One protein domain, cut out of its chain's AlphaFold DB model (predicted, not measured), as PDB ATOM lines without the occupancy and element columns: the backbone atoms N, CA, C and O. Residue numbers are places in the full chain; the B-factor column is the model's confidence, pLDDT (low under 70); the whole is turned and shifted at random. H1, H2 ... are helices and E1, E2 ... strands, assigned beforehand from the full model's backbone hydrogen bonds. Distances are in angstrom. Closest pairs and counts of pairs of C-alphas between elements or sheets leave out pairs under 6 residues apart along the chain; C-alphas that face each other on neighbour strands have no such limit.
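What this domain is: This is residues 165 to 173 and 187 to 234 of the 688 residues of an uncharacterized protein of Blastocatellia bacterium (UniProt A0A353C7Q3). Look first for a ribbon of two antiparallel strands, E1 and E2, with helix H1 over one face of it and the longer helix H2 running beside E1, away from E2. The two helices meet at an angle, through the first residues of H1 and a stretch in the first half of H2. The printed part has 57 residues, with two named strands and two named helices in the order E1, E2, H1, H2; the sheet order is E1 - E2, and the class is mixed, helices and strands. The whole is compact, with a radius of gyration of the C-alphas of 10.8 A, and elongated, with spans of 34 by 20 by 18 A.

How they stand to each other: Begin with the sheet: E1, residues 166 to 173, and E2, residues 187 to 194, are antiparallel neighbours, with 155 degrees between their directions. You will find N 167 and O 193 within hydrogen-bond range at 2.8 A, and N 189 and O 171 also at 2.8 A. Next look for H2, residues 216 to 234: 9 pairs of C-alphas of E1 and H2 are within 8 A, and the closest are those of Leu 167 and Ala 225, 5.9 A apart. E2 and H2 are apart. Then look for H1, residues 199 to 210: its closest C-alphas to E2 are those of Ile 202 and Phe 193, 7.2 A apart, and to E1 those of Ile 210 and Val 173, 6.5 A apart. H1 and H2 touch, with residues 199 to 203 alone on H1 and 219 to 223 alone on H2; the closest C-alphas are those of Ile 199 and Ile 222, 7.1 A apart. They run opposite ways at a steep tilt of 52 degrees. In H1 and H2 every O i to N i+4 pair is within hydrogen-bond range.

Where its parts are: Find C-alpha 166 at (206.329, 236.712, 178.822); from there E1 runs 21.3 A to Val 173. E2 runs 23.2 A from Thr 187 to Ala 194. H1 measures 16.4 A from C-alpha 199, at (218.841, 238.174, 182.062), to C-alpha 210. H2 runs 26.6 A from Thr 216 to C-alpha 234 at (208.989, 224.061, 172.961).

The domain as a whole: The two C-alphas farthest apart are those of Gly 211 and Thr 234, at 34.7 A. Between E1 and E2 residues 174 to 186 are not printed, and C-alphas 173 and 187 are 5.5 A apart across this cut. The links E2 to H1 and H1 to H2 are tight. The mean pLDDT of the printed part is 72.2; look for values under 70 at residues 165, 173, 187 to 188, 217, 224 and 228 to 234.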
ATOM      1  N   GLU A 165     205.546 234.035 175.719       68.75
ATOM      2  CA  GLU A 165     205.952 235.361 175.231       68.75
ATOM      3  C   GLU A 165     206.402 236.273 176.378       68.75
ATOM      4  O   GLU A 165     207.217 237.175 176.159       68.75
ATOM      5  N   THR A 166     205.943 235.996 177.603       73.25
ATOM      6  CA  THR A 166     206.329 236.712 178.822       73.25
ATOM      7  C   THR A 166     206.957 235.803 179.883       73.25
ATOM      8  O   THR A 166     206.614 234.633 180.032       73.25
ATOM      9  N   LEU A 167     207.893 236.375 180.636       71.06
ATOM     10  CA  LEU A 167     208.561 235.802 181.801       71.06
ATOM     11  C   LEU A 167     207.855 236.313 183.046       71.06
ATOM     12  O   LEU A 167     207.721 237.525 183.191       71.06
ATOM     13  N   ASN A 168     207.433 235.413 183.931       74.19
ATOM     14  CA  ASN A 168     206.758 235.773 185.173       74.19
ATOM     15  C   ASN A 168     207.443 235.085 186.351       74.19
ATOM     16  O   ASN A 168     207.611 233.868 186.335       74.19
ATOM     17  N   PHE A 169     207.818 235.854 187.366       72.62
ATOM     18  CA  PHE A 169     208.388 235.338 188.609       72.62
ATOM     19  C   PHE A 169     208.055 236.282 189.765       72.62
ATOM     20  O   PHE A 169     207.724 237.451 189.555       72.62
ATOM     21  N   PHE A 170     208.111 235.763 190.987       74.12
ATOM     22  CA  PHE A 170     207.841 236.523 192.203       74.12
ATOM     23  C   PHE A 170     209.146 236.790 192.947       74.12
ATOM     24  O   PHE A 170     210.006 235.917 193.004       74.12
ATOM     25  N   ILE A 171     209.274 237.986 193.515       74.12
ATOM     26  CA  ILE A 171     210.393 238.375 194.379       74.12
ATOM     27  C   ILE A 171     209.826 238.914 195.687       74.12
ATOM     28  O   ILE A 171     208.887 239.712 195.674       74.12
ATOM     29  N   GLU A 172     210.392 238.502 196.814       70.50
ATOM     30  CA  GLU A 172     210.001 239.024 198.121       70.50
ATOM     31  C   GLU A 172     210.518 240.450 198.329       70.50
ATOM     32  O   GLU A 172     211.718 240.737 198.212       70.50
ATOM     33  N   VAL A 173     209.598 241.357 198.661       68.56
ATOM     34  CA  VAL A 173     209.904 242.751 198.975       68.56
ATOM     35  C   VAL A 173     209.600 242.969 200.453       68.56
ATOM     36  O   VAL A 173     208.447 242.968 200.867       68.56
ATOM     37  N   THR A 187     205.669 240.543 201.499       56.16
ATOM     38  CA  THR A 187     204.885 240.916 200.325       56.16
ATOM     39  C   THR A 187     205.669 240.509 199.078       56.16
ATOM     40  O   THR A 187     206.613 241.176 198.656       56.16
ATOM     41  N   SER A 188     205.311 239.372 198.482       60.00
ATOM     42  CA  SER A 188     205.876 238.945 197.200       60.00
ATOM     43  C   SER A 188     205.325 239.818 196.069       60.00
ATOM     44  O   SER A 188     204.113 239.917 195.875       60.00
ATOM     45  N   LYS A 189     206.209 240.445 195.291       70.12
ATOM     46  CA  LYS A 189     205.857 241.233 194.106       70.12
ATOM     47  C   LYS A 189     206.075 240.400 192.847       70.12
ATOM     48  O   LYS A 189     207.154 239.845 192.647       70.12
ATOM     49  N   MET A 190     205.056 240.326 191.990       72.44
ATOM     50  CA  MET A 190     205.158 239.682 190.679       72.44
ATOM     51  C   MET A 190     205.838 240.618 189.681       72.44
ATOM     52  O   MET A 190     205.470 241.790 189.571       72.44
ATOM     53  N   PHE A 191     206.789 240.086 188.922       74.38
ATOM     54  CA  PHE A 191     207.435 240.776 187.815       74.38
ATOM     55  C   PHE A 191     207.115 240.076 186.499       74.38
ATOM     56  O   PHE A 191     207.212 238.852 186.412       74.38
ATOM     57  N   THR A 192     206.778 240.865 185.477       77.12
ATOM     58  CA  THR A 192     206.471 240.384 184.125       77.12
ATOM     59  C   THR A 192     207.358 241.090 183.104       77.12
ATOM     60  O   THR A 192     207.352 242.318 183.019       77.12
ATOM     61  N   PHE A 193     208.095 240.326 182.299       78.62
ATOM     62  CA  PHE A 193     208.973 240.849 181.246       78.62
ATOM     63  C   PHE A 193     208.717 240.145 179.916       78.62
ATOM     64  O   PHE A 193     208.245 239.013 179.893       78.62
ATOM     65  N   ALA A 194     209.051 240.787 178.797       75.25
ATOM     66  CA  ALA A 194     209.077 240.107 177.506       75.25
ATOM     67  C   ALA A 194     210.196 239.050 177.484       75.25
ATOM     68  O   ALA A 194     211.288 239.270 178.011       75.25
ATOM     69  N   SER A 195     209.908 237.892 176.893       74.56
ATOM     70  CA  SER A 195     210.799 236.721 176.884       74.56
ATOM     71  C   SER A 195     212.084 236.874 176.062       74.56
ATOM     72  O   SER A 195     212.985 236.042 176.180       74.56
ATOM     73  N   ASP A 196     212.185 237.912 175.235       74.12
ATOM     74  CA  ASP A 196     213.357 238.241 174.423       74.12
ATOM     75  C   ASP A 196     214.396 239.111 175.152       74.12
ATOM     76  O   ASP A 196     215.525 239.225 174.675       74.12
ATOM     77  N   ARG A 197     214.066 239.663 176.331       75.62
ATOM     78  CA  ARG A 197     215.005 240.450 177.149       75.62
ATOM     79  C   ARG A 197     216.156 239.610 177.705       75.62
ATOM     80  O   ARG A 197     216.000 238.418 178.010       75.62
ATOM     81  N   SER A 198     217.330 240.227 177.862       79.00
ATOM     82  CA  SER A 198     218.486 239.569 178.492       79.00
ATOM     83  C   SER A 198     218.254 239.367 179.997       79.00
ATOM     84  O   SER A 198     217.405 240.021 180.602       79.00
ATOM     85  N   ILE A 199     218.968 238.414 180.610       75.44
ATOM     86  CA  ILE A 199     218.841 238.174 182.062       75.44
ATOM     87  C   ILE A 199     219.368 239.395 182.826       75.44
ATOM     88  O   ILE A 199     218.791 239.794 183.834       75.44
ATOM     89  N   GLU A 200     220.412 240.026 182.299       77.31
ATOM     90  CA  GLU A 200     221.048 241.224 182.830       77.31
ATOM     91  C   GLU A 200     220.080 242.415 182.851       77.31
ATOM     92  O   GLU A 200     219.929 243.057 183.887       77.31
ATOM     93  N   GLU A 201     219.340 242.652 181.762       76.69
ATOM     94  CA  GLU A 201     218.325 243.715 181.698       76.69
ATOM     95  C   GLU A 201     217.175 243.477 182.684       76.69
ATOM     96  O   GLU A 201     216.664 244.415 183.297       76.69
ATOM     97  N   ILE A 202     216.732 242.226 182.834       81.19
ATOM     98  CA  ILE A 202     215.672 241.865 183.783       81.19
ATOM     99  C   ILE A 202     216.156 242.108 185.211       81.19
ATOM    100  O   ILE A 202     215.458 242.747 185.998       81.19
ATOM    101  N   ARG A 203     217.370 241.651 185.526       82.19
ATOM    102  CA  ARG A 203     217.998 241.818 186.834       82.19
ATOM    103  C   ARG A 203     218.109 243.293 187.221       82.19
ATOM    104  O   ARG A 203     217.647 243.652 188.298       82.19
ATOM    105  N   GLU A 204     218.646 244.146 186.349       80.06
ATOM    106  CA  GLU A 204     218.789 245.586 186.619       80.06
ATOM    107  C   GLU A 204     217.437 246.260 186.905       80.06
ATOM    108  O   GLU A 204     217.308 247.022 187.866       80.06
ATOM    109  N   ASN A 205     216.399 245.934 186.123       81.56
ATOM    110  CA  ASN A 205     215.051 246.477 186.327       81.56
ATOM    111  C   ASN A 205     214.430 246.026 187.659       81.56
ATOM    112  O   ASN A 205     213.751 246.809 188.330       81.56
ATOM    113  N   VAL A 206     214.642 244.767 188.048       78.69
ATOM    114  CA  VAL A 206     214.134 244.241 189.320       78.69
ATOM    115  C   VAL A 206     214.881 244.873 190.493       78.69
ATOM    116  O   VAL A 206     214.221 245.390 191.392       78.69
ATOM    117  N   GLU A 207     216.219 244.911 190.464       82.75
ATOM    118  CA  GLU A 207     217.060 245.529 191.505       82.75
ATOM    119  C   GLU A 207     216.700 247.007 191.715       82.75
ATOM    120  O   GLU A 207     216.558 247.465 192.852       82.75
ATOM    121  N   GLN A 208     216.452 247.740 190.625       78.06
ATOM    122  CA  GLN A 208     215.978 249.122 190.681       78.06
ATOM    123  C   GLN A 208     214.575 249.233 191.297       78.06
ATOM    124  O   GLN A 208     214.311 250.171 192.050       78.06
ATOM    125  N   SER A 209     213.674 248.287 191.012       75.25
ATOM    126  CA  SER A 209     212.318 248.293 191.566       75.25
ATOM    127  C   SER A 209     212.259 247.925 193.050       75.25
ATOM    128  O   SER A 209     211.299 248.338 193.703       75.25
ATOM    129  N   ILE A 210     213.183 247.107 193.559       78.12
ATOM    130  CA  ILE A 210     213.186 246.654 194.963       78.12
ATOM    131  C   ILE A 210     214.206 247.408 195.828       78.12
ATOM    132  O   ILE A 210     214.199 247.260 197.046       78.12
ATOM    133  N   GLY A 211     215.084 248.214 195.221       76.44
ATOM    134  CA  GLY A 211     216.068 249.035 195.930       76.44
ATOM    135  C   GLY A 211     217.216 248.247 196.577       76.44
ATOM    136  O   GLY A 211     217.917 248.790 197.429       76.44
ATOM    137  N   ARG A 212     217.421 246.981 196.186       84.81
ATOM    138  CA  ARG A 212     218.521 246.115 196.645       84.81
ATOM    139  C   ARG A 212     219.021 245.214 195.519       84.81
ATOM    140  O   ARG A 212     218.291 244.944 194.571       84.81
ATOM    141  N   GLN A 213     220.247 244.715 195.662       80.75
ATOM    142  CA  GLN A 213     220.768 243.673 194.777       80.75
ATOM    143  C   GLN A 213     220.009 242.354 194.980       80.75
ATOM    144  O   GLN A 213     219.565 242.044 196.095       80.75
ATOM    145  N   LEU A 214     219.860 241.591 193.897       76.88
ATOM    146  CA  LEU A 214     219.235 240.272 193.933       76.88
ATOM    147  C   LEU A 214     220.201 239.229 194.502       76.88
ATOM    148  O   LEU A 214     221.410 239.270 194.266       76.88
ATOM    149  N   THR A 215     219.657 238.284 195.262       78.50
ATOM    150  CA  THR A 215     220.396 237.128 195.783       78.50
ATOM    151  C   THR A 215     220.646 236.094 194.682       78.50
ATOM    152  O   THR A 215     220.009 236.103 193.629       78.50
ATOM    153  N   THR A 216     221.571 235.160 194.921       70.69
ATOM    154  CA  THR A 216     221.881 234.082 193.967       70.69
ATOM    155  C   THR A 216     220.663 233.211 193.641       70.69
ATOM    156  O   THR A 216     220.507 232.802 192.492       70.69
ATOM    157  N   ASP A 217     219.781 232.960 194.610       64.50
ATOM    158  CA  ASP A 217     218.576 232.152 194.394       64.50
ATOM    159  C   ASP A 217     217.506 232.915 193.600       64.50
ATOM    160  O   ASP A 217     216.877 232.342 192.714       64.50
ATOM    161  N   GLU A 218     217.364 234.226 193.813       73.50
ATOM    162  CA  GLU A 218     216.462 235.073 193.019       73.50
ATOM    163  C   GLU A 218     216.934 235.226 191.566       73.50
ATOM    164  O   GLU A 218     216.120 235.244 190.642       73.50
ATOM    165  N   ILE A 219     218.250 235.271 191.335       77.88
ATOM    166  CA  ILE A 219     218.820 235.215 189.981       77.88
ATOM    167  C   ILE A 219     218.496 233.862 189.332       77.88
ATOM    168  O   ILE A 219     218.049 233.825 188.184       77.88
ATOM    169  N   ARG A 220     218.613 232.754 190.079       72.19
ATOM    170  CA  ARG A 220     218.229 231.418 189.598       72.19
ATOM    171  C   ARG A 220     216.732 231.319 189.286       72.19
ATOM    172  O   ARG A 220     216.351 230.616 188.358       72.19
ATOM    173  N   MET A 221     215.866 232.040 190.000       71.19
ATOM    174  CA  MET A 221     214.435 232.125 189.669       71.19
ATOM    175  C   MET A 221     214.190 232.818 188.324       71.19
ATOM    176  O   MET A 221     213.338 232.364 187.561       71.19
ATOM    177  N   ILE A 222     214.950 233.868 187.997       78.62
ATOM    178  CA  ILE A 222     214.893 234.530 186.681       78.62
ATOM    179  C   ILE A 222     215.356 233.565 185.581       78.62
ATOM    180  O   ILE A 222     214.708 233.453 184.538       78.62
ATOM    181  N   GLU A 223     216.446 232.834 185.821       76.38
ATOM    182  CA  GLU A 223     216.961 231.806 184.908       76.38
ATOM    183  C   GLU A 223     215.950 230.672 184.698       76.38
ATOM    184  O   GLU A 223     215.680 230.292 183.558       76.38
ATOM    185  N   ASN A 224     215.326 230.186 185.772       69.88
ATOM    186  CA  ASN A 224     214.289 229.160 185.719       69.88
ATOM    187  C   ASN A 224     213.032 229.660 185.006       69.88
ATOM    188  O   ASN A 224     212.500 228.938 184.174       69.88
ATOM    189  N   ALA A 225     212.586 230.894 185.249       70.44
ATOM    190  CA  ALA A 225     211.466 231.490 184.519       70.44
ATOM    191  C   ALA A 225     211.772 231.619 183.016       70.44
ATOM    192  O   ALA A 225     210.880 231.466 182.182       70.44
ATOM    193  N   LYS A 226     213.041 231.855 182.658       75.50
ATOM    194  CA  LYS A 226     213.505 231.898 181.267       75.50
ATOM    195  C   LYS A 226     213.594 230.520 180.627       75.50
ATOM    196  O   LYS A 226     213.152 230.359 179.491       75.50
ATOM    197  N   SER A 227     214.095 229.537 181.367       70.31
ATOM    198  CA  SER A 227     214.057 228.129 180.977       70.31
ATOM    199  C   SER A 227     212.616 227.657 180.791       70.31
ATOM    200  O   SER A 227     212.307 227.042 179.781       70.31
ATOM    201  N   GLU A 228     211.706 228.044 181.685       60.09
ATOM    202  CA  GLU A 228     210.288 227.704 181.622       60.09
ATOM    203  C   GLU A 228     209.583 228.407 180.462       60.09
ATOM    204  O   GLU A 228     208.847 227.761 179.739       60.09
ATOM    205  N   SER A 229     209.852 229.684 180.179       62.59
ATOM    206  CA  SER A 229     209.361 230.339 178.952       62.59
ATOM    207  C   SER A 229     209.874 229.643 177.687       62.59
ATOM    208  O   SER A 229     209.119 229.467 176.731       62.59
ATOM    209  N   TYR A 230     211.132 229.193 177.674       60.47
ATOM    210  CA  TYR A 230     211.678 228.407 176.568       60.47
ATOM    211  C   TYR A 230     211.031 227.020 176.477       60.47
ATOM    212  O   TYR A 230     210.719 226.555 175.379       60.47
ATOM    213  N   ARG A 231     210.771 226.383 177.621       53.09
ATOM    214  CA  ARG A 231     210.041 225.124 177.734       53.09
ATOM    215  C   ARG A 231     208.624 225.306 177.211       53.09
ATOM    216  O   ARG A 231     208.277 224.627 176.271       53.09
ATOM    217  N   LEU A 232     207.866 226.300 177.659       50.00
ATOM    218  CA  LEU A 232     206.529 226.632 177.156       50.00
ATOM    219  C   LEU A 232     206.521 226.891 175.638       50.00
ATOM    220  O   LEU A 232     205.622 226.421 174.952       50.00
ATOM    221  N   LYS A 233     207.564 227.527 175.084       55.03
ATOM    222  CA  LYS A 233     207.747 227.677 173.623       55.03
ATOM    223  C   LYS A 233     208.058 226.367 172.879       55.03
ATOM    224  O   LYS A 233     208.016 226.353 171.650       55.03
ATOM    225  N   THR A 234     208.456 225.298 173.571       41.81
ATOM    226  CA  THR A 234     208.989 224.061 172.961       41.81
ATOM    227  C   THR A 234     208.298 222.760 173.396       41.81
ATOM    228  O   THR A 234     208.367 221.781 172.651       41.81
TER     229      THR A 234